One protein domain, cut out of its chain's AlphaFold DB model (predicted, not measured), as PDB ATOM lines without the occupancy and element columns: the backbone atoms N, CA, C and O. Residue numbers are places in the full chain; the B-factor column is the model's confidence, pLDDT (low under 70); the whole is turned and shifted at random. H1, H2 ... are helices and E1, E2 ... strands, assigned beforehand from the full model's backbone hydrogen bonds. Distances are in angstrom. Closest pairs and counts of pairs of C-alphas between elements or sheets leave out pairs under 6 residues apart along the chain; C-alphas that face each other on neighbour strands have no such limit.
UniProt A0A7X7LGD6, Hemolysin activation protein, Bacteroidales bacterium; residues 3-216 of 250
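This is residues 3 to 216 of the 250 residues of the protein "Hemolysin activation protein" of Bacteroidales bacterium (UniProt A0A7X7LGD6). A twisted sheet of five strands has helix H2 packed over one face, while H4, H5 and H6 gather into a helical lobe at one end of the longest axis, with H7 between that lobe and the sheet. H9 touches the E4 edge of the sheet, and a small pair of strands, E2 and E7, lies beyond the sheet with H8 and long loops. The printed part has 214 residues with nine named helices and seven named strands, in the order H1 E1 E2 H2 E3 E4 E5 H3 H4 H5 H6 H7 E6 E7 H8 H9; the larger sheet runs E1 E5 E3 E6 E4 and is mixed, and the class is mixed, helices and strands. It is compact, with a radius of gyration of the C-alphas of 17.3 A and spans of 48 by 45 by 37 A.

H1, residues 3 to 13, begins at C-alpha 3 (-17.253, 17.125, -59.038) and is 16.2 A long. E1 is 16 to 19, E2 24 to 26, H2 28 to 40 (19.5 A), E3 47 to 51, E4 66 to 69, E5 77 to 80, H3 81 to 85, H4 92 to 95, H5 97 to 107 (15.3 A), H6 109 to 123 (21.1 A), H7 132 to 141 (14.2 A), E6 145 to 149, E7 154 to 156 and H8 175 to 178. H9, residues 202 to 212, is 15.0 A long and ends at C-alpha 212 (-13.748, 19.867, -35.280).

The larger sheet is only just strongly twisted, its C-alphas up to 4.2 A off the best plane. E5 is antiparallel to E1 (N 17 and O 79, 3.0 A) and to E3 (N 50 and O 78, 2.8 A); E6 is parallel to E3 (N 51 and O 147, 2.8 A) and antiparallel to E4 (N 69 and O 146, 2.9 A). With H2 on one face it makes two layers, helix over sheet; H2 runs along the strands at a height over the sheet of 7.5 A, over E5 and E3. H1, H3, H7 and H9 only graze the sheet. H5 and H6 touch at Thr 104 and Tyr 112 (C-alphas 6.2 A), opposite ways at a steep tilt of 49 degrees, H6 with residues 111 to 112 alone. H5 and H7 only just touch, with 3 pairs of C-alphas within 8 A, about perpendicular at 78 degrees. H4 is close but not clearly touching H6, and H8 likewise to H9. E2 and E7 are antiparallel (N 25 and O 155, 2.8 A). Every O i to N i+4 pair is within hydrogen-bond range in H3, H5, H6, H7 and H9; H1 has 6 of 7 and H2 8 of 9, and H4 and H8 are too short for one.

The C-alphas of Arg 124 and Asp 189, the two farthest apart, are 49.8 A apart. The printed part has no cut. The links E3 to E4, E7 to H8 and H8 to H9 are long. Mean pLDDT of the printed part is 91.3; residues 160 to 171 are under 70.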
ATOM      1  N   VAL A   3     -16.360  17.971 -59.845       83.44
ATOM      2  CA  VAL A   3     -17.253  17.125 -59.038       83.44
ATOM      3  C   VAL A   3     -18.724  17.439 -59.326       83.44
ATOM      4  O   VAL A   3     -19.493  16.525 -59.585       83.44
ATOM      5  N   TYR A   4     -19.093  18.725 -59.391       87.25
ATOM      6  CA  TYR A   4     -20.446  19.147 -59.776       87.25
ATOM      7  C   TYR A   4     -20.870  18.558 -61.126       87.25
ATOM      8  O   TYR A   4     -21.917  17.933 -61.209       87.25
ATOM      9  N   SER A   5     -20.047  18.713 -62.171       90.25
ATOM     10  CA  SER A   5     -20.401  18.217 -63.506       90.25
ATOM     11  C   SER A   5     -20.521  16.694 -63.549       90.25
ATOM     12  O   SER A   5     -21.405  16.192 -64.226       90.25
ATOM     13  N   GLY A   6     -19.667  15.967 -62.818       93.50
ATOM     14  CA  GLY A   6     -19.731  14.504 -62.769       93.50
ATOM     15  C   GLY A   6     -20.989  13.990 -62.067       93.50
ATOM     16  O   GLY A   6     -21.650  13.097 -62.583       93.50
ATOM     17  N   ILE A   7     -21.351  14.592 -60.930       94.62
ATOM     18  CA  ILE A   7     -22.570  14.228 -60.197       94.62
ATOM     19  C   ILE A   7     -23.817  14.588 -61.016       94.62
ATOM     20  O   ILE A   7     -24.705  13.753 -61.160       94.62
ATOM     21  N   SER A   8     -23.875  15.796 -61.591       95.38
ATOM     22  CA  SER A   8     -25.013  16.213 -62.420       95.38
ATOM     23  C   SER A   8     -25.199  15.309 -63.637       95.38
ATOM     24  O   SER A   8     -26.321  14.892 -63.890       95.38
ATOM     25  N   TRP A   9     -24.113  14.948 -64.330       96.75
ATOM     26  CA  TRP A   9     -24.164  14.002 -65.447       96.75
ATOM     27  C   TRP A   9     -24.670  12.624 -65.008       96.75
ATOM     28  O   TRP A   9     -25.550  12.054 -65.641       96.75
ATOM     29  N   ALA A  10     -24.186  12.093 -63.882       97.75
ATOM     30  CA  ALA A  10     -24.663  10.807 -63.381       97.75
ATOM     31  C   ALA A  10     -26.177  10.833 -63.078       97.75
ATOM     32  O   ALA A  10     -26.890   9.878 -63.387       97.75
ATOM     33  N   PHE A  11     -26.698  11.954 -62.566       97.88
ATOM     34  CA  PHE A  11     -28.134  12.145 -62.355       97.88
ATOM     35  C   PHE A  11     -28.965  12.308 -63.636       97.88
ATOM     36  O   PHE A  11     -30.194  12.255 -63.570       97.88
ATOM     37  N   GLU A  12     -28.358  12.459 -64.811       97.81
ATOM     38  CA  GLU A  12     -29.083  12.335 -66.083       97.81
ATOM     39  C   GLU A  12     -29.498  10.878 -66.351       97.81
ATOM     40  O   GLU A  12     -30.464  10.644 -67.074       97.81
ATOM     41  N   HIS A  13     -28.831   9.907 -65.714       97.94
ATOM     42  CA  HIS A  13     -29.017   8.474 -65.958       97.94
ATOM     43  C   HIS A  13     -29.673   7.709 -64.805       97.94
ATOM     44  O   HIS A  13     -30.286   6.669 -65.040       97.94
ATOM     45  N   VAL A  14     -29.543   8.190 -63.567       97.81
ATOM     46  CA  VAL A  14     -30.108   7.538 -62.377       97.81
ATOM     47  C   VAL A  14     -30.726   8.555 -61.427       97.81
ATOM     48  O   VAL A  14     -30.372   9.730 -61.443       97.81
ATOM     49  N   ASP A  15     -31.609   8.103 -60.538       97.88
ATOM     50  CA  ASP A  15     -32.255   8.986 -59.557       97.88
ATOM     51  C   ASP A  15     -31.546   9.014 -58.197       97.88
ATOM     52  O   ASP A  15     -31.906   9.794 -57.312       97.88
ATOM     53  N   ARG A  16     -30.552   8.142 -57.994       98.06
ATOM     54  CA  ARG A  16     -29.886   7.896 -56.706       98.06
ATOM     55  C   ARG A  16     -28.428   7.534 -56.934       98.06
ATOM     56  O   ARG A  16     -28.131   6.762 -57.840       98.06
ATOM     57  N   LEU A  17     -27.536   8.071 -56.108       97.69
ATOM     58  CA  LEU A  17     -26.095   7.866 -56.245       97.69
ATOM     59  C   LEU A  17     -25.445   7.604 -54.894       97.69
ATOM     60  O   LEU A  17     -25.719   8.324 -53.936       97.69
ATOM     61  N   ALA A  18     -24.531   6.634 -54.863       97.81
ATOM     62  CA  ALA A  18     -23.438   6.584 -53.900       97.81
ATOM     63  C   ALA A  18     -22.189   7.186 -54.562       97.81
ATOM     64  O   ALA A  18     -21.855   6.862 -55.700       97.81
ATOM     65  N   ILE A  19     -21.527   8.100 -53.863       96.56
ATOM     66  CA  ILE A  19     -20.454   8.959 -54.354       96.56
ATOM     67  C   ILE A  19     -19.245   8.747 -53.449       96.56
ATOM     68  O   ILE A  19     -19.310   8.947 -52.233       96.56
ATOM     69  N   ILE A  20     -18.134   8.343 -54.057       95.19
ATOM     70  CA  ILE A  20     -16.889   8.003 -53.371       95.19
ATOM     71  C   ILE A  20     -15.768   8.803 -54.032       95.19
ATOM     72  O   ILE A  20     -15.628   8.784 -55.254       95.19
ATOM     73  N   GLU A  21     -15.021   9.556 -53.225       90.94
ATOM     74  CA  GLU A  21     -13.837  10.296 -53.677       90.94
ATOM     75  C   GLU A  21     -12.651   9.329 -53.849       90.94
ATOM     76  O   GLU A  21     -12.641   8.237 -53.281       90.94
ATOM     77  N   ASP A  22     -11.648   9.716 -54.634       90.25
ATOM     78  CA  ASP A  22     -10.466   8.894 -54.939       90.25
ATOM     79  C   ASP A  22      -9.633   8.534 -53.700       90.25
ATOM     80  O   ASP A  22      -8.887   7.555 -53.701       90.25
ATOM     81  N   ASP A  23      -9.791   9.303 -52.628       90.50
ATOM     82  CA  ASP A  23      -9.127   9.116 -51.348       90.50
ATOM     83  C   ASP A  23     -10.017   8.470 -50.271       90.50
ATOM     84  O   ASP A  23      -9.640   8.433 -49.098       90.50
ATOM     85  N   CYS A  24     -11.187   7.945 -50.640       95.00
ATOM     86  CA  CYS A  24     -12.126   7.307 -49.723       95.00
ATOM     87  C   CYS A  24     -12.213   5.797 -49.979       95.00
ATOM     88  O   CYS A  24     -12.593   5.352 -51.058       95.00
ATOM     89  N   VAL A  25     -11.930   4.999 -48.949       96.81
ATOM     90  CA  VAL A  25     -12.049   3.538 -48.971       96.81
ATOM     91  C   VAL A  25     -13.318   3.130 -48.213       96.81
ATOM     92  O   VAL A  25     -13.352   3.243 -46.981       96.81
ATOM     93  N   PRO A  26     -14.379   2.687 -48.907       97.44
ATOM     94  CA  PRO A  26     -15.582   2.186 -48.261       97.44
ATOM     95  C   PRO A  26     -15.368   0.781 -47.692       97.44
ATOM     96  O   PRO A  26     -14.674  -0.055 -48.267       97.44
ATOM     97  N   SER A  27     -16.027   0.497 -46.576       97.38
ATOM     98  CA  SER A  27     -16.244  -0.876 -46.116       97.38
ATOM     99  C   SER A  27     -17.317  -1.568 -46.959       97.38
ATOM    100  O   SER A  27     -18.183  -0.906 -47.527       97.38
ATOM    101  N   LEU A  28     -17.303  -2.903 -47.027       96.50
ATOM    102  CA  LEU A  28     -18.326  -3.657 -47.768       96.50
ATOM    103  C   LEU A  28     -19.772  -3.326 -47.331       96.50
ATOM    104  O   LEU A  28     -20.611  -3.123 -48.211       96.50
ATOM    105  N   PRO A  29     -20.086  -3.176 -46.025       98.00
ATOM    106  CA  PRO A  29     -21.428  -2.798 -45.586       98.00
ATOM    107  C   PRO A  29     -21.905  -1.428 -46.077       98.00
ATOM    108  O   PRO A  29     -23.113  -1.212 -46.125       98.00
ATOM    109  N   PHE A  30     -21.007  -0.506 -46.460       98.56
ATOM    110  CA  PHE A  30     -21.377   0.834 -46.935       98.56
ATOM    111  C   PHE A  30     -22.372   0.787 -48.098       98.56
ATOM    112  O   PHE A  30     -23.354   1.524 -48.101       98.56
ATOM    113  N   PHE A  31     -22.151  -0.101 -49.069       98.19
ATOM    114  CA  PHE A  31     -22.998  -0.170 -50.260       98.19
ATOM    115  C   PHE A  31     -24.414  -0.635 -49.925       98.19
ATOM    116  O   PHE A  31     -25.376  -0.003 -50.354       98.19
ATOM    117  N   LYS A  32     -24.544  -1.678 -49.095       98.31
ATOM    118  CA  LYS A  32     -25.845  -2.189 -48.646       98.31
ATOM    119  C   LYS A  32     -26.548  -1.209 -47.700       98.31
ATOM    120  O   LYS A  32     -27.762  -1.042 -47.773       98.31
ATOM    121  N   PHE A  33     -25.783  -0.497 -46.869       98.75
ATOM    122  CA  PHE A  33     -26.286   0.604 -46.046       98.75
ATOM    123  C   PHE A  33     -26.891   1.716 -46.912       98.75
ATOM    124  O   PHE A  33     -28.014   2.152 -46.665       98.75
ATOM    125  N   CYS A  34     -26.184   2.148 -47.960       98.75
ATOM    126  CA  CYS A  34     -26.705   3.131 -48.903       98.75
ATOM    127  C   CYS A  34     -27.920   2.605 -49.667       98.75
ATOM    128  O   CYS A  34     -28.901   3.328 -49.744       98.75
ATOM    129  N   GLU A  35     -27.881   1.386 -50.204       98.38
ATOM    130  CA  GLU A  35     -28.991   0.782 -50.954       98.38
ATOM    131  C   GLU A  35     -30.294   0.778 -50.144       98.38
ATOM    132  O   GLU A  35     -31.303   1.335 -50.587       98.38
ATOM    133  N   GLU A  36     -30.257   0.231 -48.926       98.75
ATOM    134  CA  GLU A  36     -31.436   0.118 -48.063       98.75
ATOM    135  C   GLU A  36     -32.009   1.499 -47.704       98.75
ATOM    136  O   GLU A  36     -33.221   1.721 -47.769       98.75
ATOM    137  N   LEU A  37     -31.148   2.466 -47.373       98.88
ATOM    138  CA  LEU A  37     -31.572   3.810 -46.972       98.88
ATOM    139  C   LEU A  37     -32.011   4.687 -48.149       98.88
ATOM    140  O   LEU A  37     -32.938   5.487 -48.001       98.88
ATOM    141  N   LEU A  38     -31.370   4.537 -49.310       98.81
ATOM    142  CA  LEU A  38     -31.737   5.220 -50.548       98.81
ATOM    143  C   LEU A  38     -33.118   4.784 -51.040       98.81
ATOM    144  O   LEU A  38     -33.834   5.609 -51.608       98.81
ATOM    145  N   GLU A  39     -33.494   3.520 -50.841       98.56
ATOM    146  CA  GLU A  39     -34.857   3.038 -51.092       98.56
ATOM    147  C   GLU A  39     -35.824   3.520 -50.007       98.56
ATOM    148  O   GLU A  39     -36.848   4.122 -50.326       98.56
ATOM    149  N   LYS A  40     -35.479   3.343 -48.724       98.62
ATOM    150  CA  LYS A  40     -36.349   3.701 -47.592       98.62
ATOM    151  C   LYS A  40     -36.770   5.171 -47.579       98.62
ATOM    152  O   LYS A  40     -37.919   5.466 -47.263       98.62
ATOM    153  N   TYR A  41     -35.847   6.086 -47.879       98.62
ATOM    154  CA  TYR A  41     -36.072   7.537 -47.817       98.62
ATOM    155  C   TYR A  41     -36.191   8.190 -49.199       98.62
ATOM    156  O   TYR A  41     -35.999   9.403 -49.329       98.62
ATOM    157  N   LYS A  42     -36.512   7.413 -50.243       98.38
ATOM    158  CA  LYS A  42     -36.607   7.935 -51.616       98.38
ATOM    159  C   LYS A  42     -37.581   9.104 -51.754       98.38
ATOM    160  O   LYS A  42     -37.219  10.100 -52.377       98.38
ATOM    161  N   ASP A  43     -38.712   9.040 -51.054       97.94
ATOM    162  CA  ASP A  43     -39.778  10.051 -51.101       97.94
ATOM    163  C   ASP A  43     -39.801  10.971 -49.862       97.94
ATOM    164  O   ASP A  43     -40.656  11.843 -49.747       97.94
ATOM    165  N   ASP A  44     -38.873  10.800 -48.909       98.00
ATOM    166  CA  ASP A  44     -38.823  11.620 -47.691       98.00
ATOM    167  C   ASP A  44     -37.919  12.844 -47.885       98.00
ATOM    168  O   ASP A  44     -36.697  12.784 -47.708       98.00
ATOM    169  N   GLU A  45     -38.527  13.977 -48.232       96.56
ATOM    170  CA  GLU A  45     -37.815  15.230 -48.506       96.56
ATOM    171  C   GLU A  45     -37.078  15.816 -47.293       96.56
ATOM    172  O   GLU A  45     -36.199  16.659 -47.464       96.56
ATOM    173  N   ARG A  46     -37.345  15.329 -46.073       97.81
ATOM    174  CA  ARG A  46     -36.575  15.734 -44.887       97.81
ATOM    175  C   ARG A  46     -35.137  15.226 -44.939       97.81
ATOM    176  O   ARG A  46     -34.281  15.780 -44.252       97.81
ATOM    177  N   ILE A  47     -34.866  14.159 -45.696       98.38
ATOM    178  CA  ILE A  47     -33.539  13.543 -45.779       98.38
ATOM    179  C   ILE A  47     -32.813  14.047 -47.028       98.38
ATOM    180  O   ILE A  47     -33.218  13.786 -48.165       98.38
ATOM    181  N   ASP A  48     -31.715  14.761 -46.795       97.81
ATOM    182  CA  ASP A  48     -30.901  15.426 -47.819       97.81
ATOM    183  C   ASP A  48     -29.710  14.555 -48.262       97.81
ATOM    184  O   ASP A  48     -29.248  14.603 -49.408       97.81
ATOM    185  N   MET A  49     -29.179  13.740 -47.348       97.94
ATOM    186  CA  MET A  49     -27.960  12.968 -47.580       97.94
ATOM    187  C   MET A  49     -27.837  11.771 -46.646       97.94
ATOM    188  O   MET A  49     -28.260  11.818 -45.495       97.94
ATOM    189  N   ILE A  50     -27.157  10.735 -47.123       98.75
ATOM    190  CA  ILE A  50     -26.630   9.637 -46.319       98.75
ATOM    191  C   ILE A  50     -25.112   9.792 -46.275       98.75
ATOM    192  O   ILE A  50     -24.454   9.763 -47.310       98.75
ATOM    193  N   SER A  51     -24.543   9.992 -45.095       98.38
ATOM    194  CA  SER A  51     -23.098   9.930 -44.893       98.38
ATOM    195  C   SER A  51     -22.680   8.479 -44.669       98.38
ATOM    196  O   SER A  51     -23.392   7.736 -44.002       98.38
ATOM    197  N   GLY A  52     -21.532   8.062 -45.194       97.69
ATOM    198  CA  GLY A  52     -20.897   6.790 -44.839       97.69
ATOM    199  C   GLY A  52     -19.927   6.918 -43.668       97.69
ATOM    200  O   GLY A  52     -19.530   5.920 -43.067       97.69
ATOM    201  N   MET A  53     -19.532   8.142 -43.316       97.06
ATOM    202  CA  MET A  53     -18.537   8.367 -42.281       97.06
ATOM    203  C   MET A  53     -19.175   8.813 -40.969       97.06
ATOM    204  O   MET A  53     -19.943   9.774 -40.921       97.06
ATOM    205  N   ASN A  54     -18.754   8.174 -39.883       97.62
ATOM    206  CA  ASN A  54     -18.971   8.665 -38.531       97.62
ATOM    207  C   ASN A  54     -17.629   9.129 -37.955       97.62
ATOM    208  O   ASN A  54     -16.785   8.310 -37.598       97.62
ATOM    209  N   ASN A  55     -17.441  10.444 -37.823       95.31
ATOM    210  CA  ASN A  55     -16.199  11.035 -37.313       95.31
ATOM    211  C   ASN A  55     -15.893  10.695 -35.840       95.31
ATOM    212  O   ASN A  55     -14.783  10.954 -35.386       95.31
ATOM    213  N   LEU A  56     -16.848  10.129 -35.090       95.56
ATOM    214  CA  LEU A  56     -16.631   9.622 -33.729       95.56
ATOM    215  C   LEU A  56     -16.208   8.142 -33.706       95.56
ATOM    216  O   LEU A  56     -15.872   7.612 -32.651       95.56
ATOM    217  N   GLY A  57     -16.208   7.460 -34.855       96.31
ATOM    218  CA  GLY A  57     -15.868   6.045 -34.983       96.31
ATOM    219  C   GLY A  57     -17.053   5.148 -34.649       96.31
ATOM    220  O   GLY A  57     -17.576   4.480 -35.539       96.31
ATOM    221  N   ILE A  58     -17.492   5.166 -33.390       97.38
ATOM    222  CA  ILE A  58     -18.727   4.525 -32.925       97.38
ATOM    223  C   ILE A  58     -19.493   5.530 -32.057       97.38
ATOM    224  O   ILE A  58     -18.900   6.189 -31.205       97.38
ATOM    225  N   TYR A  59     -20.799   5.659 -32.284       97.56
ATOM    226  CA  TYR A  59     -21.695   6.519 -31.509       97.56
ATOM    227  C   TYR A  59     -22.642   5.664 -30.654       97.56
ATOM    228  O   TYR A  59     -23.567   5.047 -31.178       97.56
ATOM    229  N   GLU A  60     -22.389   5.562 -29.350       96.75
ATOM    230  CA  GLU A  60     -23.065   4.589 -28.470       96.75
ATOM    231  C   GLU A  60     -24.404   5.067 -27.906       96.75
ATOM    232  O   GLU A  60     -25.167   4.286 -27.345       96.75
ATOM    233  N   GLU A  61     -24.722   6.338 -28.094       97.06
ATOM    234  CA  GLU A  61     -25.911   6.983 -27.547       97.06
ATOM    235  C   GLU A  61     -27.190   6.590 -28.299       97.06
ATOM    236  O   GLU A  61     -28.294   6.742 -27.776       97.06
ATOM    237  N   THR A  62     -27.053   6.041 -29.511       96.44
ATOM    238  CA  THR A  62     -28.174   5.503 -30.284       96.44
ATOM    239  C   THR A  62     -28.249   3.973 -30.184       96.44
ATOM    240  O   THR A  62     -27.237   3.274 -30.343       96.44
ATOM    241  N   PRO A  63     -29.453   3.404 -29.968       97.00
ATOM    242  CA  PRO A  63     -29.669   1.963 -30.019       97.00
ATOM    243  C   PRO A  63     -29.900   1.447 -31.448       97.00
ATOM    244  O   PRO A  63     -30.164   0.255 -31.599       97.00
ATOM    245  N   TYR A  64     -29.893   2.325 -32.455       98.50
ATOM    246  CA  TYR A  64     -30.162   2.045 -33.870       98.50
ATOM    247  C   TYR A  64     -28.860   1.975 -34.680       98.50
ATOM    248  O   TYR A  64     -27.815   2.427 -34.212       98.50
ATOM    249  N   ASP A  65     -28.917   1.470 -35.913       98.62
ATOM    250  CA  ASP A  65     -27.721   1.359 -36.770       98.62
ATOM    251  C   ASP A  65     -27.326   2.679 -37.440       98.62
ATOM    252  O   ASP A  65     -26.233   2.816 -37.993       98.62
ATOM    253  N   TYR A  66     -28.193   3.683 -37.353       98.75
ATOM    254  CA  TYR A  66     -27.936   5.051 -37.776       98.75
ATOM    255  C   TYR A  66     -28.817   6.029 -37.005       98.75
ATOM    256  O   TYR A  66     -29.753   5.657 -36.295       98.75
ATOM    257  N   PHE A  67     -28.504   7.304 -37.159       98.75
ATOM    258  CA  PHE A  67     -29.235   8.417 -36.575       98.75
ATOM    259  C   PHE A  67     -29.233   9.590 -37.561       98.75
ATOM    260  O   PHE A  67     -28.597   9.530 -38.617       98.75
ATOM    261  N   PHE A  68     -29.969  10.650 -37.235       98.69
ATOM    262  CA  PHE A  68     -30.047  11.839 -38.076       98.69
ATOM    263  C   PHE A  68     -29.289  12.986 -37.442       98.69
ATOM    264  O   PHE A  68     -29.382  13.204 -36.240       98.69
ATOM    265  N   SER A  69     -28.581  13.765 -38.244       97.69
ATOM    266  CA  SER A  69     -27.940  14.985 -37.776       97.69
ATOM    267  C   SER A  69     -27.975  16.072 -38.841       97.69
ATOM    268  O   SER A  69     -28.118  15.808 -40.028       97.69
ATOM    269  N   THR A  70     -27.802  17.318 -38.421       95.62
ATOM    270  CA  THR A  70     -27.548  18.463 -39.313       95.62
ATOM    271  C   THR A  70     -26.060  18.627 -39.642       95.62
ATOM    272  O   THR A  70     -25.646  19.634 -40.215       95.62
ATOM    273  N   ALA A  71     -25.227  17.659 -39.254       92.44
ATOM    274  CA  ALA A  71     -23.816  17.602 -39.596       92.44
ATOM    275  C   ALA A  71     -23.422  16.172 -39.981       92.44
ATOM    276  O   ALA A  71     -23.810  15.210 -39.327       92.44
ATOM    277  N   GLY A  72     -22.620  16.043 -41.032       92.50
ATOM    278  CA  GLY A  72     -22.122  14.764 -41.517       92.50
ATOM    279  C   GLY A  72     -20.999  14.970 -42.522       92.50
ATOM    280  O   GLY A  72     -20.748  16.093 -42.972       92.50
ATOM    281  N   SER A  73     -20.307  13.886 -42.856       93.88
ATOM    282  CA  SER A  73     -19.209  13.915 -43.816       93.88
ATOM    283  C   SER A  73     -19.703  13.695 -45.242       93.88
ATOM    284  O   SER A  73     -20.668  12.963 -45.468       93.88
ATOM    285  N   ILE A  74     -18.985  14.279 -46.198       92.62
ATOM    286  CA  ILE A  74     -19.108  13.981 -47.633       92.62
ATOM    287  C   ILE A  74     -18.025  12.997 -48.112       92.62
ATOM    288  O   ILE A  74     -17.882  12.775 -49.306       92.62
ATOM    289  N   TRP A  75     -17.252  12.404 -47.198       93.88
ATOM    290  CA  TRP A  75     -16.342  11.302 -47.518       93.88
ATOM    291  C   TRP A  75     -17.128  10.004 -47.580       93.88
ATOM    292  O   TRP A  75     -17.530   9.498 -46.534       93.88
ATOM    293  N   GLY A  76     -17.358   9.508 -48.798       95.44
ATOM    294  CA  GLY A  76     -18.248   8.379 -49.061       95.44
ATOM    295  C   GLY A  76     -19.672   8.694 -48.605       95.44
ATOM    296  O   GLY A  76     -20.007   8.597 -47.429       95.44
ATOM    297  N   TRP A  77     -20.525   9.115 -49.526       97.69
ATOM    298  CA  TRP A  77     -21.882   9.559 -49.206       97.69
ATOM    299  C   TRP A  77     -22.849   9.137 -50.298       97.69
ATOM    300  O   TRP A  77     -22.438   8.755 -51.385       97.69
ATOM    301  N   ALA A  78     -24.139   9.206 -50.018       98.56
ATOM    302  CA  ALA A  78     -25.177   8.943 -50.991       98.56
ATOM    303  C   ALA A  78     -26.289   9.984 -50.905       98.56
ATOM    304  O   ALA A  78     -26.493  10.630 -49.872       98.56
ATOM    305  N   THR A  79     -26.993  10.190 -52.012       98.38
ATOM    306  CA  THR A  79     -28.088  11.159 -52.098       98.38
ATOM    307  C   THR A  79     -28.997  10.849 -53.291       98.38
ATOM    308  O   THR A  79     -28.739   9.936 -54.083       98.38
ATOM    309  N   TRP A  80     -30.059  11.635 -53.425       98.50
ATOM    310  CA  TRP A  80     -31.069  11.529 -54.468       98.50
ATOM    311  C   TRP A  80     -30.957  12.691 -55.447       98.50
ATOM    312  O   TRP A  80     -30.591  13.808 -55.069       98.50
ATOM    313  N   LYS A  81     -31.400  12.462 -56.681       98.19
ATOM    314  CA  LYS A  81     -31.547  13.489 -57.713       98.19
ATOM    315  C   LYS A  81     -32.421  14.647 -57.234       98.19
ATOM    316  O   LYS A  81     -32.071  15.799 -57.464       98.19
ATOM    317  N   ARG A  82     -33.500  14.355 -56.489       97.56
ATOM    318  CA  ARG A  82     -34.365  15.380 -55.870       97.56
ATOM    319  C   ARG A  82     -33.590  16.328 -54.948       97.56
ATOM    320  O   ARG A  82     -33.753  17.539 -55.038       97.56
ATOM    321  N   ALA A  83     -32.704  15.791 -54.110       97.12
ATOM    322  CA  ALA A  83     -31.914  16.586 -53.178       97.12
ATOM    323  C   ALA A  83     -30.838  17.376 -53.931       97.12
ATOM    324  O   ALA A  83     -30.672  18.569 -53.693       97.12
ATOM    325  N   TRP A  84     -30.167  16.754 -54.906       96.81
ATOM    326  CA  TRP A  84     -29.164  17.428 -55.733       96.81
ATOM    327  C   TRP A  84     -29.733  18.603 -56.537       96.81
ATOM    328  O   TRP A  84     -29.155  19.689 -56.531       96.81
ATOM    329  N   ASN A  85     -30.890  18.414 -57.172       95.94
ATOM    330  CA  ASN A  85     -31.537  19.440 -57.992       95.94
ATOM    331  C   ASN A  85     -32.084  20.614 -57.173       95.94
ATOM    332  O   ASN A  85     -32.280  21.692 -57.726       95.94
ATOM    333  N   SER A  86     -32.312  20.429 -55.869       95.38
ATOM    334  CA  SER A  86     -32.761  21.513 -54.986       95.38
ATOM    335  C   SER A  86     -31.660  22.535 -54.671       95.38
ATOM    336  O   SER A  86     -31.960  23.636 -54.219       95.38
ATOM    337  N   ILE A  87     -30.387  22.201 -54.911       95.12
ATOM    338  CA  ILE A  87     -29.257  23.042 -54.512       95.12
ATOM    339  C   ILE A  87     -29.183  24.309 -55.375       95.12
ATOM    340  O   ILE A  87     -28.877  24.261 -56.567       95.12
ATOM    341  N   ASP A  88     -29.321  25.469 -54.733       93.44
ATOM    342  CA  ASP A  88     -28.987  26.759 -55.340       93.44
ATOM    343  C   ASP A  88     -27.460  26.972 -55.387       93.44
ATOM    344  O   ASP A  88     -26.825  27.470 -54.450       93.44
ATOM    345  N   PHE A  89     -26.850  26.600 -56.515       91.31
ATOM    346  CA  PHE A  89     -25.411  26.765 -56.741       91.31
ATOM    347  C   PHE A  89     -24.964  28.224 -56.928       91.31
ATOM    348  O   PHE A  89     -23.775  28.510 -56.740       91.31
ATOM    349  N   ASN A  90     -25.883  29.133 -57.268       90.44
ATOM    350  CA  ASN A  90     -25.613  30.566 -57.427       90.44
ATOM    351  C   ASN A  90     -25.728  31.327 -56.096       90.44
ATOM    352  O   ASN A  90     -25.168  32.420 -55.950       90.44
ATOM    353  N   MET A  91     -26.358  30.703 -55.098       91.75
ATOM    354  CA  MET A  91     -26.548  31.236 -53.752       91.75
ATOM    355  C   MET A  91     -27.331  32.558 -53.772       91.75
ATOM    356  O   MET A  91     -26.974  33.507 -53.074       91.75
ATOM    357  N   GLU A  92     -28.366  32.642 -54.606       92.12
ATOM    358  CA  GLU A  92     -29.203  33.832 -54.786       92.12
ATOM    359  C   GLU A  92     -30.039  34.154 -53.541       92.12
ATOM    360  O   GLU A  92     -30.358  35.324 -53.315       92.12
ATOM    361  N   TYR A  93     -30.285  33.170 -52.666       90.94
ATOM    362  CA  TYR A  93     -30.900  33.382 -51.343       90.94
ATOM    363  C   TYR A  93     -30.175  34.441 -50.492       90.94
ATOM    364  O   TYR A  93     -30.732  34.970 -49.537       90.94
ATOM    365  N   ILE A  94     -28.923  34.778 -50.814       90.75
ATOM    366  CA  ILE A  94     -28.155  35.812 -50.114       90.75
ATOM    367  C   ILE A  94     -28.719  37.228 -50.286       90.75
ATOM    368  O   ILE A  94     -28.363  38.130 -49.526       90.75
ATOM    369  N   ASN A  95     -29.559  37.428 -51.302       90.50
ATOM    370  CA  ASN A  95     -30.246  38.689 -51.552       90.50
ATOM    371  C   ASN A  95     -31.515  38.830 -50.691       90.50
ATOM    372  O   ASN A  95     -32.074  39.924 -50.607       90.50
ATOM    373  N   ASP A  96     -31.942  37.756 -50.022       94.62
ATOM    374  CA  ASP A  96     -33.047  37.759 -49.073       94.62
ATOM    375  C   ASP A  96     -32.543  38.082 -47.654       94.62
ATOM    376  O   ASP A  96     -31.767  37.346 -47.033       94.62
ATOM    377  N   LYS A  97     -33.005  39.218 -47.120       93.94
ATOM    378  CA  LYS A  97     -32.657  39.675 -45.769       93.94
ATOM    379  C   LYS A  97     -33.203  38.753 -44.680       93.94
ATOM    380  O   LYS A  97     -32.611  38.692 -43.600       93.94
ATOM    381  N   ASP A  98     -34.310  38.059 -44.930       95.44
ATOM    382  CA  ASP A  98     -34.879  37.146 -43.950       95.44
ATOM    383  C   ASP A  98     -34.079  35.846 -43.874       95.44
ATOM    384  O   ASP A  98     -33.710  35.419 -42.777       95.44
ATOM    385  N   ALA A  99     -33.671  35.298 -45.023       93.94
ATOM    386  CA  ALA A  99     -32.743  34.169 -45.081       93.94
ATOM    387  C   ALA A  99     -31.431  34.475 -44.330       93.94
ATOM    388  O   ALA A  99     -30.952  33.664 -43.534       93.94
ATOM    389  N   GLU A 100     -30.874  35.679 -44.508       92.25
ATOM    390  CA  GLU A 100     -29.717  36.152 -43.738       92.25
ATOM    391  C   GLU A 100     -29.962  36.143 -42.227       92.25
ATOM    392  O   GLU A 100     -29.125  35.635 -41.471       92.25
ATOM    393  N   ARG A 101     -31.093  36.704 -41.785       94.75
ATOM    394  CA  ARG A 101     -31.479  36.766 -40.372       94.75
ATOM    395  C   ARG A 101     -31.610  35.362 -39.781       94.75
ATOM    396  O   ARG A 101     -31.007  35.085 -38.743       94.75
ATOM    397  N   LEU A 102     -32.348  34.471 -40.444       95.12
ATOM    398  CA  LEU A 102     -32.620  33.107 -39.981       95.12
ATOM    399  C   LEU A 102     -31.340  32.267 -39.880       95.12
ATOM    400  O   LEU A 102     -31.047  31.711 -38.819       95.12
ATOM    401  N   ILE A 103     -30.519  32.246 -40.934       92.88
ATOM    402  CA  ILE A 103     -29.247  31.505 -40.941       92.88
ATOM    403  C   ILE A 103     -28.280  32.057 -39.895       92.88
ATOM    404  O   ILE A 103     -27.605  31.293 -39.203       92.88
ATOM    405  N   THR A 104     -28.206  33.382 -39.755       92.31
ATOM    406  CA  THR A 104     -27.338  34.013 -38.755       92.31
ATOM    407  C   THR A 104     -27.753  33.643 -37.335       92.31
ATOM    408  O   THR A 104     -26.880  33.387 -36.507       92.31
ATOM    409  N   ASN A 105     -29.056  33.579 -37.054       93.44
ATOM    410  CA  ASN A 105     -29.571  33.221 -35.734       93.44
ATOM    411  C   ASN A 105     -29.317  31.746 -35.392       93.44
ATOM    412  O   ASN A 105     -28.951  31.444 -34.260       93.44
ATOM    413  N   LEU A 106     -29.465  30.839 -36.363       90.50
ATOM    414  CA  LEU A 106     -29.299  29.399 -36.139       90.50
ATOM    415  C   LEU A 106     -27.834  28.942 -36.144       90.50
ATOM    416  O   LEU A 106     -27.446  28.078 -35.359       90.50
ATOM    417  N   HIS A 107     -27.008  29.513 -37.022       89.44
ATOM    418  CA  HIS A 107     -25.655  29.009 -37.300       89.44
ATOM    419  C   HIS A 107     -24.540  30.038 -37.054       89.44
ATOM    420  O   HIS A 107     -23.352  29.721 -37.175       89.44
ATOM    421  N   GLY A 108     -24.903  31.263 -36.677       89.25
ATOM    422  CA  GLY A 108     -23.979  32.328 -36.315       89.25
ATOM    423  C   GLY A 108     -23.450  33.148 -37.496       89.25
ATOM    424  O   GLY A 108     -23.323  32.695 -38.637       89.25
ATOM    425  N   LYS A 109     -23.032  34.384 -37.190       88.56
ATOM    426  CA  LYS A 109     -22.525  35.369 -38.171       88.56
ATOM    427  C   LYS A 109     -21.306  34.888 -38.966       88.56
ATOM    428  O   LYS A 109     -21.091  35.319 -40.097       88.56
ATOM    429  N   SER A 110     -20.480  34.015 -38.384       87.44
ATOM    430  CA  SER A 110     -19.252  33.530 -39.030       87.44
ATOM    431  C   SER A 110     -19.545  32.687 -40.274       87.44
ATOM    432  O   SER A 110     -18.894  32.886 -41.304       87.44
ATOM    433  N   LEU A 111     -20.553  31.805 -40.210       88.25
ATOM    434  CA  LEU A 111     -20.980  31.012 -41.363       88.25
ATOM    435  C   LEU A 111     -21.470  31.932 -42.481       88.25
ATOM    436  O   LEU A 111     -21.006  31.840 -43.617       88.25
ATOM    437  N   TYR A 112     -22.335  32.882 -42.135       87.38
ATOM    438  CA  TYR A 112     -22.909  33.798 -43.109       87.38
ATOM    439  C   TYR A 112     -21.855  34.717 -43.766       87.38
ATOM    440  O   TYR A 112     -21.881  34.940 -44.978       87.38
ATOM    441  N   LYS A 113     -20.826  35.160 -43.024       89.88
ATOM    442  CA  LYS A 113     -19.673  35.880 -43.603       89.88
ATOM    443  C   LYS A 113     -18.950  35.033 -44.659       89.88
ATOM    444  O   LYS A 113     -18.623  35.549 -45.727       89.88
ATOM    445  N   ARG A 114     -18.728  33.739 -44.392       89.12
ATOM    446  CA  ARG A 114     -18.092  32.801 -45.339       89.12
ATOM    447  C   ARG A 114     -18.932  32.624 -46.607       89.12
ATOM    448  O   ARG A 114     -18.374  32.648 -47.704       89.12
ATOM    449  N   VAL A 115     -20.249  32.499 -46.452       90.25
ATOM    450  CA  VAL A 115     -21.236  32.437 -47.543       90.25
ATOM    451  C   VAL A 115     -21.162  33.694 -48.416       90.25
ATOM    452  O   VAL A 115     -20.936  33.585 -49.619       90.25
ATOM    453  N   ARG A 116     -21.204  34.897 -47.819       90.56
ATOM    454  CA  ARG A 116     -21.031  36.169 -48.550       90.56
ATOM    455  C   ARG A 116     -19.701  36.267 -49.283       90.56
ATOM    456  O   ARG A 116     -19.656  36.756 -50.410       90.56
ATOM    457  N   THR A 117     -18.607  35.812 -48.674       91.06
ATOM    458  CA  THR A 117     -17.309  35.773 -49.359       91.06
ATOM    459  C   THR A 117     -17.346  34.849 -50.575       91.06
ATOM    460  O   THR A 117     -16.834  35.233 -51.623       91.06
ATOM    461  N   MET A 118     -17.954  33.664 -50.467       90.56
ATOM    462  CA  MET A 118     -18.085  32.734 -51.592       90.56
ATOM    463  C   MET A 118     -18.954  33.315 -52.715       90.56
ATOM    464  O   MET A 118     -18.529  33.300 -53.867       90.56
ATOM    465  N   HIS A 119     -20.097  33.916 -52.388       91.69
ATOM    466  CA  HIS A 119     -20.974  34.543 -53.377       91.69
ATOM    467  C   HIS A 119     -20.286  35.697 -54.134       91.69
ATOM    468  O   HIS A 119     -20.349  35.776 -55.358       91.69
ATOM    469  N   LYS A 120     -19.510  36.548 -53.443       91.56
ATOM    470  CA  LYS A 120     -18.700  37.595 -54.103       91.56
ATOM    471  C   LYS A 120     -17.642  37.030 -55.056       91.56
ATOM    472  O   LYS A 120     -17.268  37.694 -56.019       91.56
ATOM    473  N   LYS A 121     -17.095  35.845 -54.775       90.94
ATOM    474  CA  LYS A 121     -16.175  35.160 -55.697       90.94
ATOM    475  C   LYS A 121     -16.920  34.648 -56.928       90.94
ATOM    476  O   LYS A 121     -16.469  34.908 -58.037       90.94
ATOM    477  N   LEU A 122     -18.086  34.028 -56.728       88.94
ATOM    478  CA  LEU A 122     -18.965  33.572 -57.809       88.94
ATOM    479  C   LEU A 122     -19.342  34.701 -58.771       88.94
ATOM    480  O   LEU A 122     -19.117  34.570 -59.969       88.94
ATOM    481  N   LYS A 123     -19.828  35.842 -58.263       89.19
ATOM    482  CA  LYS A 123     -20.218  36.993 -59.105       89.19
ATOM    483  C   LYS A 123     -19.050  37.608 -59.885       89.19
ATOM    484  O   LYS A 123     -19.272  38.243 -60.906       89.19
ATOM    485  N   ARG A 124     -17.808  37.404 -59.434       92.38
ATOM    486  CA  ARG A 124     -16.590  37.812 -60.157       92.38
ATOM    487  C   ARG A 124     -16.108  36.770 -61.176       92.38
ATOM    488  O   ARG A 124     -15.055  36.963 -61.770       92.38
ATOM    489  N   GLY A 125     -16.835  35.666 -61.354       86.19
ATOM    490  CA  GLY A 125     -16.448  34.571 -62.247       86.19
ATOM    491  C   GLY A 125     -15.278  33.730 -61.726       86.19
ATOM    492  O   GLY A 125     -14.675  32.977 -62.490       86.19
ATOM    493  N   GLU A 126     -14.921  33.838 -60.440       85.62
ATOM    494  CA  GLU A 126     -13.835  33.034 -59.880       85.62
ATOM    495  C   GLU A 126     -14.221  31.552 -59.825       85.62
ATOM    496  O   GLU A 126     -15.306  31.173 -59.374       85.62
ATOM    497  N   ARG A 127     -13.282  30.683 -60.206       75.94
ATOM    498  CA  ARG A 127     -13.465  29.237 -60.102       75.94
ATOM    499  C   ARG A 127     -13.525  28.820 -58.634       75.94
ATOM    500  O   ARG A 127     -12.521  28.846 -57.924       75.94
ATOM    501  N   LEU A 128     -14.695  28.366 -58.195       79.19
ATOM    502  CA  LEU A 128     -14.833  27.744 -56.885       79.19
ATOM    503  C   LEU A 128     -14.126  26.386 -56.840       79.19
ATOM    504  O   LEU A 128     -14.173  25.599 -57.791       79.19
ATOM    505  N   THR A 129     -13.510  26.104 -55.696       71.50
ATOM    506  CA  THR A 129     -12.810  24.843 -55.424       71.50
ATOM    507  C   THR A 129     -13.688  23.804 -54.730       71.50
ATOM    508  O   THR A 129     -13.314  22.641 -54.694       71.50
ATOM    509  N   SER A 130     -14.846  24.192 -54.188       79.00
ATOM    510  CA  SER A 130     -15.726  23.294 -53.438       79.00
ATOM    511  C   SER A 130     -17.194  23.694 -53.584       79.00
ATOM    512  O   SER A 130     -17.500  24.885 -53.628       79.00
ATOM    513  N   TRP A 131     -18.066  22.686 -53.664       86.75
ATOM    514  CA  TRP A 131     -19.530  22.780 -53.750       86.75
ATOM    515  C   TRP A 131     -20.222  22.488 -52.405       86.75
ATOM    516  O   TRP A 131     -21.436  22.638 -52.275       86.75
ATOM    517  N   SER A 132     -19.463  22.063 -51.387       87.44
ATOM    518  CA  SER A 132     -20.029  21.571 -50.126       87.44
ATOM    519  C   SER A 132     -20.684  22.669 -49.292       87.44
ATOM    520  O   SER A 132     -21.620  22.388 -48.546       87.44
ATOM    521  N   LEU A 133     -20.246  23.929 -49.440       90.44
ATOM    522  CA  LEU A 133     -20.902  25.052 -48.773       90.44
ATOM    523  C   LEU A 133     -22.288  25.309 -49.369       90.44
ATOM    524  O   LEU A 133     -23.223  25.485 -48.598       90.44
ATOM    525  N   GLN A 134     -22.438  25.294 -50.698       93.38
ATOM    526  CA  GLN A 134     -23.749  25.457 -51.334       93.38
ATOM    527  C   GLN A 134     -24.708  24.346 -50.910       93.38
ATOM    528  O   GLN A 134     -25.812  24.641 -50.462       93.38
ATOM    529  N   LYS A 135     -24.256  23.083 -50.935       93.62
ATOM    530  CA  LYS A 135     -25.072  21.957 -50.463       93.62
ATOM    531  C   LYS A 135     -25.470  22.105 -48.991       93.62
ATOM    532  O   LYS A 135     -26.642  21.973 -48.661       93.62
ATOM    533  N   GLY A 136     -24.513  22.403 -48.111       93.62
ATOM    534  CA  GLY A 136     -24.795  22.572 -46.683       93.62
ATOM    535  C   GLY A 136     -25.773  23.717 -46.407       93.62
ATOM    536  O   GLY A 136     -26.647  23.588 -45.558       93.62
ATOM    537  N   MET A 137     -25.670  24.815 -47.158       94.31
ATOM    538  CA  MET A 137     -26.607  25.932 -47.052       94.31
ATOM    539  C   MET A 137     -28.005  25.575 -47.547       94.31
ATOM    540  O   MET A 137     -28.971  25.922 -46.876       94.31
ATOM    541  N   ASN A 138     -28.112  24.843 -48.658       94.69
ATOM    542  CA  ASN A 138     -29.388  24.330 -49.144       94.69
ATOM    543  C   ASN A 138     -30.081  23.446 -48.095       94.69
ATOM    544  O   ASN A 138     -31.260  23.627 -47.806       94.69
ATOM    545  N   MET A 139     -29.326  22.546 -47.463       95.50
ATOM    546  CA  MET A 139     -29.839  21.709 -46.381       95.50
ATOM    547  C   MET A 139     -30.341  22.553 -45.199       95.50
ATOM    548  O   MET A 139     -31.441  22.315 -44.711       95.50
ATOM    549  N   PHE A 140     -29.583  23.561 -44.748       94.38
ATOM    550  CA  PHE A 140     -30.018  24.423 -43.640       94.38
ATOM    551  C   PHE A 140     -31.279  25.225 -43.965       94.38
ATOM    552  O   PHE A 140     -32.165  25.325 -43.120       94.38
ATOM    553  N   LEU A 141     -31.381  25.767 -45.181       95.12
ATOM    554  CA  LEU A 141     -32.552  26.528 -45.624       95.12
ATOM    555  C   LEU A 141     -33.823  25.668 -45.679       95.12
ATOM    556  O   LEU A 141     -34.906  26.179 -45.420       95.12
ATOM    557  N   ASN A 142     -33.682  24.366 -45.940       94.88
ATOM    558  CA  ASN A 142     -34.796  23.421 -46.030       94.88
ATOM    559  C   ASN A 142     -34.994  22.570 -44.762       94.88
ATOM    560  O   ASN A 142     -35.770  21.620 -44.776       94.88
ATOM    561  N   SER A 143     -34.301  22.873 -43.654       95.31
ATOM    562  CA  SER A 143     -34.318  22.044 -42.430       95.31
ATOM    563  C   SER A 143     -33.988  20.559 -42.678       95.31
ATOM    564  O   SER A 143     -34.485  19.675 -41.979       95.31
ATOM    565  N   GLY A 144     -33.146  20.288 -43.677       97.12
ATOM    566  CA  GLY A 144     -32.766  18.943 -44.092       97.12
ATOM    567  C   GLY A 144     -31.888  18.222 -43.069       97.12
ATOM    568  O   GLY A 144     -31.133  18.833 -42.304       97.12
ATOM    569  N   LEU A 145     -31.974  16.893 -43.081       98.31
ATOM    570  CA  LEU A 145     -31.235  15.993 -42.204       98.31
ATOM    571  C   LEU A 145     -30.312  15.068 -42.995       98.31
ATOM    572  O   LEU A 145     -30.598  14.655 -44.120       98.31
ATOM    573  N   ILE A 146     -29.209  14.708 -42.350       98.56
ATOM    574  CA  ILE A 146     -28.215  13.760 -42.833       98.56
ATOM    575  C   ILE A 146     -28.357  12.475 -42.025       98.56
ATOM    576  O   ILE A 146     -28.331  12.518 -40.796       98.56
ATOM    577  N   VAL A 147     -28.458  11.334 -42.701       98.81
ATOM    578  CA  VAL A 147     -28.272  10.025 -42.067       98.81
ATOM    579  C   VAL A 147     -26.786   9.817 -41.787       98.81
ATOM    580  O   VAL A 147     -25.965   9.956 -42.691       98.81
ATOM    581  N   VAL A 148     -26.438   9.465 -40.553       98.75
ATOM    582  CA  VAL A 148     -25.069   9.134 -40.138       98.75
ATOM    583  C   VAL A 148     -25.075   7.735 -39.516       98.75
ATOM    584  O   VAL A 148     -25.919   7.466 -38.658       98.75
ATOM    585  N   PRO A 149     -24.172   6.823 -39.921       98.62
ATOM    586  CA  PRO A 149     -24.156   5.472 -39.389       98.62
ATOM    587  C   PRO A 149     -23.672   5.480 -37.937       98.62
ATOM    588  O   PRO A 149     -22.793   6.257 -37.552       98.62
ATOM    589  N   LYS A 150     -24.207   4.570 -37.120       98.50
ATOM    590  CA  LYS A 150     -23.748   4.365 -35.740       98.50
ATOM    591  C   LYS A 150     -22.260   4.022 -35.708       98.50
ATOM    592  O   LYS A 150     -21.528   4.563 -34.881       98.50
ATOM    593  N   LYS A 151     -21.812   3.155 -36.615       98.44
ATOM    594  CA  LYS A 151     -20.409   2.757 -36.765       98.44
ATOM    595  C   LYS A 151     -19.858   3.287 -38.085       98.44
ATOM    596  O   LYS A 151     -20.540   3.251 -39.098       98.44
ATOM    597  N   ASN A 152     -18.628   3.782 -38.075       98.44
ATOM    598  CA  ASN A 152     -17.990   4.342 -39.260       98.44
ATOM    599  C   ASN A 152     -17.852   3.308 -40.397       98.44
ATOM    600  O   ASN A 152     -17.391   2.193 -40.151       98.44
ATOM    601  N   LEU A 153     -18.190   3.696 -41.635       98.56
ATOM    602  CA  LEU A 153     -18.143   2.818 -42.815       98.56
ATOM    603  C   LEU A 153     -17.139   3.266 -43.881       98.56
ATOM    604  O   LEU A 153     -16.947   2.534 -44.850       98.56
ATOM    605  N   ILE A 154     -16.491   4.425 -43.709       97.88
ATOM    606  CA  ILE A 154     -15.526   4.989 -44.662       97.88
ATOM    607  C   ILE A 154     -14.192   5.277 -43.973       97.88
ATOM    608  O   ILE A 154     -14.144   5.903 -42.912       97.88
ATOM    609  N   THR A 155     -13.095   4.900 -44.620       96.19
ATOM    610  CA  THR A 155     -11.742   5.335 -44.264       96.19
ATOM    611  C   THR A 155     -11.248   6.335 -45.305       96.19
ATOM    612  O   THR A 155     -11.118   5.978 -46.470       96.19
ATOM    613  N   ASN A 156     -10.929   7.574 -44.917       94.44
ATOM    614  CA  ASN A 156     -10.236   8.499 -45.823       94.44
ATOM    615  C   ASN A 156      -8.713   8.300 -45.718       94.44
ATOM    616  O   ASN A 156      -8.149   8.376 -44.622       94.44
ATOM    617  N   VAL A 157      -8.066   8.044 -46.854       91.00
ATOM    618  CA  VAL A 157      -6.627   7.779 -47.005       91.00
ATOM    619  C   VAL A 157      -5.867   8.927 -47.684       91.00
ATOM    620  O   VAL A 157      -4.690   8.783 -48.005       91.00
ATOM    621  N   GLY A 158      -6.520  10.074 -47.882       82.50
ATOM    622  CA  GLY A 158      -6.014  11.233 -48.622       82.50
ATOM    623  C   GLY A 158      -4.975  12.070 -47.890       82.50
ATOM    624  O   GLY A 158      -4.291  12.878 -48.521       82.50
ATOM    625  N   LEU A 159      -4.796  11.860 -46.580       73.31
ATOM    626  CA  LEU A 159      -3.758  12.523 -45.788       73.31
ATOM    627  C   LEU A 159      -2.376  11.910 -46.063       73.31
ATOM    628  O   LEU A 159      -1.762  11.276 -45.209       73.31
ATOM    629  N   THR A 160      -1.873  12.145 -47.270       63.22
ATOM    630  CA  THR A 160      -0.534  11.751 -47.716       63.22
ATOM    631  C   THR A 160       0.372  12.977 -47.853       63.22
ATOM    632  O   THR A 160      -0.091  14.120 -47.831       63.22
ATOM    633  N   GLU A 161       1.686  12.775 -47.994       55.03
ATOM    634  CA  GLU A 161       2.630  13.885 -48.211       55.03
ATOM    635  C   GLU A 161       2.334  14.694 -49.493       55.03
ATOM    636  O   GLU A 161       2.706  15.865 -49.551       55.03
ATOM    637  N   ASN A 162       1.601  14.111 -50.456       48.78
ATOM    638  CA  ASN A 162       1.293  14.676 -51.777       48.78
ATOM    639  C   ASN A 162      -0.221  14.794 -52.078       48.78
ATOM    640  O   ASN A 162      -0.604  14.918 -53.241       48.78
ATOM    641  N   GLY A 163      -1.098  14.735 -51.067       49.50
ATOM    642  CA  GLY A 163      -2.553  14.741 -51.270       49.50
ATOM    643  C   GLY A 163      -3.055  16.005 -51.982       49.50
ATOM    644  O   GLY A 163      -2.834  17.120 -51.508       49.50
ATOM    645  N   ALA A 164      -3.779  15.844 -53.097       40.84
ATOM    646  CA  ALA A 164      -4.242  16.948 -53.950       40.84
ATOM    647  C   ALA A 164      -5.162  17.963 -53.230       40.84
ATOM    648  O   ALA A 164      -5.252  19.120 -53.646       40.84
ATOM    649  N   ASN A 165      -5.803  17.549 -52.129       45.25
ATOM    650  CA  ASN A 165      -6.687  18.372 -51.295       45.25
ATOM    651  C   ASN A 165      -6.103  18.709 -49.905       45.25
ATOM    652  O   ASN A 165      -6.724  19.450 -49.135       45.25
ATOM    653  N   SER A 166      -4.906  18.220 -49.564       46.34
ATOM    654  CA  SER A 166      -4.291  18.439 -48.251       46.34
ATOM    655  C   SER A 166      -3.440  19.712 -48.261       46.34
ATOM    656  O   SER A 166      -2.266  19.714 -48.613       46.34
ATOM    657  N   LEU A 167      -4.023  20.829 -47.811       43.94
ATOM    658  CA  LEU A 167      -3.326  22.118 -47.614       43.94
ATOM    659  C   LEU A 167      -2.172  22.063 -46.584       43.94
ATOM    660  O   LEU A 167      -1.457  23.050 -46.393       43.94
ATOM    661  N   SER A 168      -1.983  20.930 -45.912       49.66
ATOM    662  CA  SER A 168      -0.862  20.640 -45.027       49.66
ATOM    663  C   SER A 168      -0.524  19.159 -45.116       49.66
ATOM    664  O   SER A 168      -1.411  18.324 -44.949       49.66
ATOM    665  N   SER A 169       0.752  18.837 -45.331       59.72
ATOM    666  CA  SER A 169       1.251  17.472 -45.164       59.72
ATOM    667  C   SER A 169       0.862  16.935 -43.781       59.72
ATOM    668  O   SER A 169       0.710  17.703 -42.819       59.72
ATOM    669  N   ILE A 170       0.728  15.610 -43.658       63.81
ATOM    670  CA  ILE A 170       0.475  14.922 -42.379       63.81
ATOM    671  C   ILE A 170       1.387  15.437 -41.249       63.81
ATOM    672  O   ILE A 170       0.948  15.580 -40.112       63.81
ATOM    673  N   LYS A 171       2.617  15.846 -41.601       65.31
ATOM    674  CA  LYS A 171       3.649  16.396 -40.710       65.31
ATOM    675  C   LYS A 171       3.219  17.631 -39.918       65.31
ATOM    676  O   LYS A 171       3.727  17.836 -38.824       65.31
ATOM    677  N   PHE A 172       2.317  18.459 -40.445       70.19
ATOM    678  CA  PHE A 172       1.900  19.713 -39.797       70.19
ATOM    679  C   PHE A 172       0.454  19.690 -39.303       70.19
ATOM    680  O   PHE A 172      -0.056  20.715 -38.834       70.19
ATOM    681  N   THR A 173      -0.210  18.544 -39.443       74.88
ATOM    682  CA  THR A 173      -1.613  18.370 -39.084       74.88
ATOM    683  C   THR A 173      -1.713  17.960 -37.606       74.88
ATOM    684  O   THR A 173      -1.034  17.024 -37.191       74.88
ATOM    685  N   PRO A 174      -2.521  18.660 -36.783       78.88
ATOM    686  CA  PRO A 174      -2.771  18.294 -35.386       78.88
ATOM    687  C   PRO A 174      -3.190  16.829 -35.232       78.88
ATOM    688  O   PRO A 174      -4.007  16.354 -36.025       78.88
ATOM    689  N   ARG A 175      -2.724  16.127 -34.186       80.62
ATOM    690  CA  ARG A 175      -2.998  14.683 -34.006       80.62
ATOM    691  C   ARG A 175      -4.483  14.347 -34.047       80.62
ATOM    692  O   ARG A 175      -4.880  13.393 -34.705       80.62
ATOM    693  N   ALA A 176      -5.304  15.168 -33.396       78.75
ATOM    694  CA  ALA A 176      -6.753  14.988 -33.369       78.75
ATOM    695  C   ALA A 176      -7.402  15.064 -34.764       78.75
ATOM    696  O   ALA A 176      -8.442  14.458 -34.981       78.75
ATOM    697  N   MET A 177      -6.807  15.801 -35.709       79.31
ATOM    698  CA  MET A 177      -7.278  15.845 -37.096       79.31
ATOM    699  C   MET A 177      -6.747  14.657 -37.898       79.31
ATOM    700  O   MET A 177      -7.484  14.116 -38.714       79.31
ATOM    701  N   CYS A 178      -5.512  14.210 -37.638       79.38
ATOM    702  CA  CYS A 178      -4.963  12.998 -38.253       79.38
ATOM    703  C   CYS A 178      -5.789  11.755 -37.913       79.38
ATOM    704  O   CYS A 178      -5.974  10.918 -38.778       79.38
ATOM    705  N   GLN A 179      -6.326  11.668 -36.691       81.94
ATOM    706  CA  GLN A 179      -7.175  10.554 -36.245       81.94
ATOM    707  C   GLN A 179      -8.491  10.417 -37.021       81.94
ATOM    708  O   GLN A 179      -9.107   9.359 -36.967       81.94
ATOM    709  N   ILE A 180      -8.935  11.475 -37.710       86.94
ATOM    710  CA  ILE A 180     -10.137  11.447 -38.556       86.94
ATOM    711  C   ILE A 180      -9.821  10.812 -39.921       86.94
ATOM    712  O   ILE A 180     -10.692  10.229 -40.564       86.94
ATOM    713  N   TYR A 181      -8.562  10.884 -40.351       87.38
ATOM    714  CA  TYR A 181      -8.057  10.098 -41.470       87.38
ATOM    715  C   TYR A 181      -7.693   8.696 -40.979       87.38
ATOM    716  O   TYR A 181      -7.390   8.496 -39.804       87.38
ATOM    717  N   TYR A 182      -7.732   7.708 -41.868       89.75
ATOM    718  CA  TYR A 182      -7.400   6.318 -41.539       89.75
ATOM    719  C   TYR A 182      -8.256   5.701 -40.409       89.75
ATOM    720  O   TYR A 182      -7.846   4.734 -39.769       89.75
ATOM    721  N   MET A 183      -9.456   6.241 -40.156       93.12
ATOM    722  CA  MET A 183     -10.381   5.688 -39.165       93.12
ATOM    723  C   MET A 183     -10.763   4.250 -39.507       93.12
ATOM    724  O   MET A 183     -11.037   3.929 -40.665       93.12
ATOM    725  N   LYS A 184     -10.845   3.407 -38.474       96.19
ATOM    726  CA  LYS A 184     -11.347   2.037 -38.588       96.19
ATOM    727  C   LYS A 184     -12.783   2.039 -39.120       96.19
ATOM    728  O   LYS A 184     -13.602   2.869 -38.713       96.19
ATOM    729  N   THR A 185     -13.074   1.094 -40.003       97.62
ATOM    730  CA  THR A 185     -14.433   0.750 -40.415       97.62
ATOM    731  C   THR A 185     -14.925  -0.484 -39.674       97.62
ATOM    732  O   THR A 185     -14.139  -1.255 -39.117       97.62
ATOM    733  N   TYR A 186     -16.242  -0.643 -39.625       97.81
ATOM    734  CA  TYR A 186     -16.887  -1.707 -38.870       97.81
ATOM    735  C   TYR A 186     -17.935  -2.414 -39.717       97.81
ATOM    736  O   TYR A 186     -18.546  -1.804 -40.594       97.81
ATOM    737  N   ASP A 187     -18.177  -3.677 -39.383       96.25
ATOM    738  CA  ASP A 187     -19.281  -4.433 -39.952       96.25
ATOM    739  C   ASP A 187     -20.638  -3.983 -39.392       96.25
ATOM    740  O   ASP A 187     -20.748  -3.475 -38.263       96.25
ATOM    741  N   LEU A 188     -21.669  -4.187 -40.214       95.88
ATOM    742  CA  LEU A 188     -23.073  -3.975 -39.879       95.88
ATOM    743  C   LEU A 188     -23.863  -5.255 -40.118       95.88
ATOM    744  O   LEU A 188     -23.631  -5.965 -41.099       95.88
ATOM    745  N   ASP A 189     -24.836  -5.479 -39.247       96.31
ATOM    746  CA  ASP A 189     -25.843  -6.513 -39.420       96.31
ATOM    747  C   ASP A 189     -27.007  -5.958 -40.253       96.31
ATOM    748  O   ASP A 189     -27.309  -4.765 -40.210       96.31
ATOM    749  N   PHE A 190     -27.652  -6.825 -41.035       96.75
ATOM    750  CA  PHE A 190     -28.787  -6.463 -41.887       96.75
ATOM    751  C   PHE A 190     -29.962  -7.426 -41.661       96.75
ATOM    752  O   PHE A 190     -29.716  -8.619 -41.460       96.75
ATOM    753  N   PRO A 191     -31.226  -6.968 -41.771       97.19
ATOM    754  CA  PRO A 191     -31.653  -5.604 -42.131       97.19
ATOM    755  C   PRO A 191     -31.326  -4.569 -41.044       97.19
ATOM    756  O   PRO A 191     -31.180  -4.938 -39.879       97.19
ATOM    757  N   LEU A 192     -31.202  -3.287 -41.416       98.56
ATOM    758  CA  LEU A 192     -30.821  -2.248 -40.456       98.56
ATOM    759  C   LEU A 192     -31.917  -2.032 -39.408       98.56
ATOM    760  O   LEU A 192     -33.117  -1.957 -39.689       98.56
ATOM    761  N   LYS A 193     -31.497  -1.804 -38.170       98.56
ATOM    762  CA  LYS A 193     -32.356  -1.349 -37.086       98.56
ATOM    763  C   LYS A 193     -32.621   0.148 -37.234       98.56
ATOM    764  O   LYS A 193     -31.813   0.987 -36.832       98.56
ATOM    765  N   HIS A 194     -33.779   0.486 -37.791       98.50
ATOM    766  CA  HIS A 194     -34.153   1.868 -38.091       98.50
ATOM    767  C   HIS A 194     -34.626   2.673 -36.862       98.50
ATOM    768  O   HIS A 194     -35.437   2.166 -36.081       98.50
ATOM    769  N   PRO A 195     -34.228   3.953 -36.730       97.94
ATOM    770  CA  PRO A 195     -34.794   4.878 -35.759       97.94
ATOM    771  C   PRO A 195     -36.282   5.133 -36.018       97.94
ATOM    772  O   PRO A 195     -36.710   5.365 -37.149       97.94
ATOM    773  N   LYS A 196     -37.074   5.138 -34.939       96.88
ATOM    774  CA  LYS A 196     -38.521   5.415 -34.983       96.88
ATOM    775  C   LYS A 196     -38.843   6.865 -35.358       96.88
ATOM    776  O   LYS A 196     -39.860   7.126 -35.992       96.88
ATOM    777  N   TYR A 197     -38.001   7.802 -34.931       97.69
ATOM    778  CA  TYR A 197     -38.225   9.235 -35.091       97.69
ATOM    779  C   TYR A 197     -37.127   9.862 -35.942       97.69
ATOM    780  O   TYR A 197     -35.952   9.518 -35.819       97.69
ATOM    781  N   ILE A 198     -37.530  10.805 -36.789       98.06
ATOM    782  CA  ILE A 198     -36.650  11.542 -37.693       98.06
ATOM    783  C   ILE A 198     -36.471  12.932 -37.099       98.06
ATOM    784  O   ILE A 198     -37.286  13.830 -37.306       98.06
ATOM    785  N   ILE A 199     -35.445  13.066 -36.265       96.94
ATOM    786  CA  ILE A 199     -35.125  14.293 -35.541       96.94
ATOM    787  C   ILE A 199     -33.611  14.427 -35.416       96.94
ATOM    788  O   ILE A 199     -32.901  13.433 -35.288       96.94
ATOM    789  N   ASN A 200     -33.128  15.664 -35.472       97.25
ATOM    790  CA  ASN A 200     -31.711  15.979 -35.353       97.25
ATOM    791  C   ASN A 200     -31.144  15.545 -33.993       97.25
ATOM    792  O   ASN A 200     -31.565  16.047 -32.948       97.25
ATOM    793  N   ASP A 201     -30.120  14.701 -34.024       97.75
ATOM    794  CA  ASP A 201     -29.292  14.365 -32.879       97.75
ATOM    795  C   ASP A 201     -28.309  15.510 -32.587       97.75
ATOM    796  O   ASP A 201     -27.236  15.670 -33.191       97.75
ATOM    797  N   VAL A 202     -28.722  16.367 -31.656       96.00
ATOM    798  CA  VAL A 202     -27.944  17.527 -31.213       96.00
ATOM    799  C   VAL A 202     -26.725  17.101 -30.391       96.00
ATOM    800  O   VAL A 202     -25.726  17.827 -30.364       96.00
ATOM    801  N   GLU A 203     -26.773  15.948 -29.721       97.44
ATOM    802  CA  GLU A 203     -25.654  15.459 -28.919       97.44
ATOM    803  C   GLU A 203     -24.491  15.037 -29.815       97.44
ATOM    804  O   GLU A 203     -23.360  15.491 -29.594       97.44
ATOM    805  N   PHE A 204     -24.765  14.266 -30.871       97.31
ATOM    806  CA  PHE A 204     -23.767  13.946 -31.887       97.31
ATOM    807  C   PHE A 204     -23.133  15.216 -32.458       97.31
ATOM    808  O   PHE A 204     -21.906  15.350 -32.480       97.31
ATOM    809  N   LYS A 205     -23.958  16.198 -32.852       94.44
ATOM    810  CA  LYS A 205     -23.464  17.456 -33.420       94.44
ATOM    811  C   LYS A 205     -22.533  18.196 -32.458       94.44
ATOM    812  O   LYS A 205     -21.495  18.688 -32.890       94.44
ATOM    813  N   LYS A 206     -22.853  18.258 -31.161       94.88
ATOM    814  CA  LYS A 206     -21.983  18.883 -30.144       94.88
ATOM    815  C   LYS A 206     -20.637  18.163 -30.026       94.88
ATOM    816  O   LYS A 206     -19.599  18.823 -29.955       94.88
ATOM    817  N   LYS A 207     -20.634  16.823 -30.025       95.56
ATOM    818  CA  LYS A 207     -19.397  16.021 -29.992       95.56
ATOM    819  C   LYS A 207     -18.562  16.241 -31.251       95.56
ATOM    820  O   LYS A 207     -17.358  16.479 -31.143       95.56
ATOM    821  N   LEU A 208     -19.204  16.256 -32.418       94.00
ATOM    822  CA  LEU A 208     -18.556  16.544 -33.692       94.00
ATOM    823  C   LEU A 208     -17.991  17.968 -33.738       94.00
ATOM    824  O   LEU A 208     -16.842  18.156 -34.121       94.00
ATOM    825  N   ASP A 209     -18.744  18.975 -33.301       92.06
ATOM    826  CA  ASP A 209     -18.271  20.359 -33.261       92.06
ATOM    827  C   ASP A 209     -17.064  20.507 -32.330       92.06
ATOM    828  O   ASP A 209     -16.078  21.146 -32.704       92.06
ATOM    829  N   ARG A 210     -17.059  19.840 -31.172       92.19
ATOM    830  CA  ARG A 210     -15.882  19.773 -30.294       92.19
ATOM    831  C   ARG A 210     -14.696  19.094 -30.971       92.19
ATOM    832  O   ARG A 210     -13.590  19.640 -30.922       92.19
ATOM    833  N   LEU A 211     -14.919  17.964 -31.644       90.25
ATOM    834  CA  LEU A 211     -13.895  17.264 -32.424       90.25
ATOM    835  C   LEU A 211     -13.358  18.133 -33.568       90.25
ATOM    836  O   LEU A 211     -12.163  18.115 -33.833       90.25
ATOM    837  N   MET A 212     -14.178  18.956 -34.211       86.81
ATOM    838  CA  MET A 212     -13.748  19.867 -35.280       86.81
ATOM    839  C   MET A 212     -13.231  21.215 -34.742       86.81
ATOM    840  O   MET A 212     -12.686  22.028 -35.488       86.81
ATOM    841  N   GLY A 213     -13.360  21.460 -33.435       86.75
ATOM    842  CA  GLY A 213     -13.056  22.737 -32.789       86.75
ATOM    843  C   GLY A 213     -14.049  23.856 -33.132       86.75
ATOM    844  O   GLY A 213     -13.755  25.027 -32.903       86.75
ATOM    845  N   ASN A 214     -15.207  23.551 -33.711       85.25
ATOM    846  CA  ASN A 214     -16.251  24.519 -34.038       85.25
ATOM    847  C   ASN A 214     -16.904  25.071 -32.774       85.25
ATOM    848  O   ASN A 214     -17.370  24.316 -31.938       85.25
ATOM    849  N   GLY A 215     -16.905  26.397 -32.606       83.81
ATOM    850  CA  GLY A 215     -17.417  27.017 -31.378       83.81
ATOM    851  C   GLY A 215     -16.541  26.789 -30.136       83.81
ATOM    852  O   GLY A 215     -16.925  27.207 -29.051       83.81
ATOM    853  N   HIS A 216     -15.348  26.194 -30.284       87.94
ATOM    854  CA  HIS A 216     -14.421  25.914 -29.182       87.94
ATOM    855  C   HIS A 216     -13.058  26.607 -29.399       87.94
ATOM    856  O   HIS A 216     -12.108  25.977 -29.877       87.94
TER     857      HIS A 216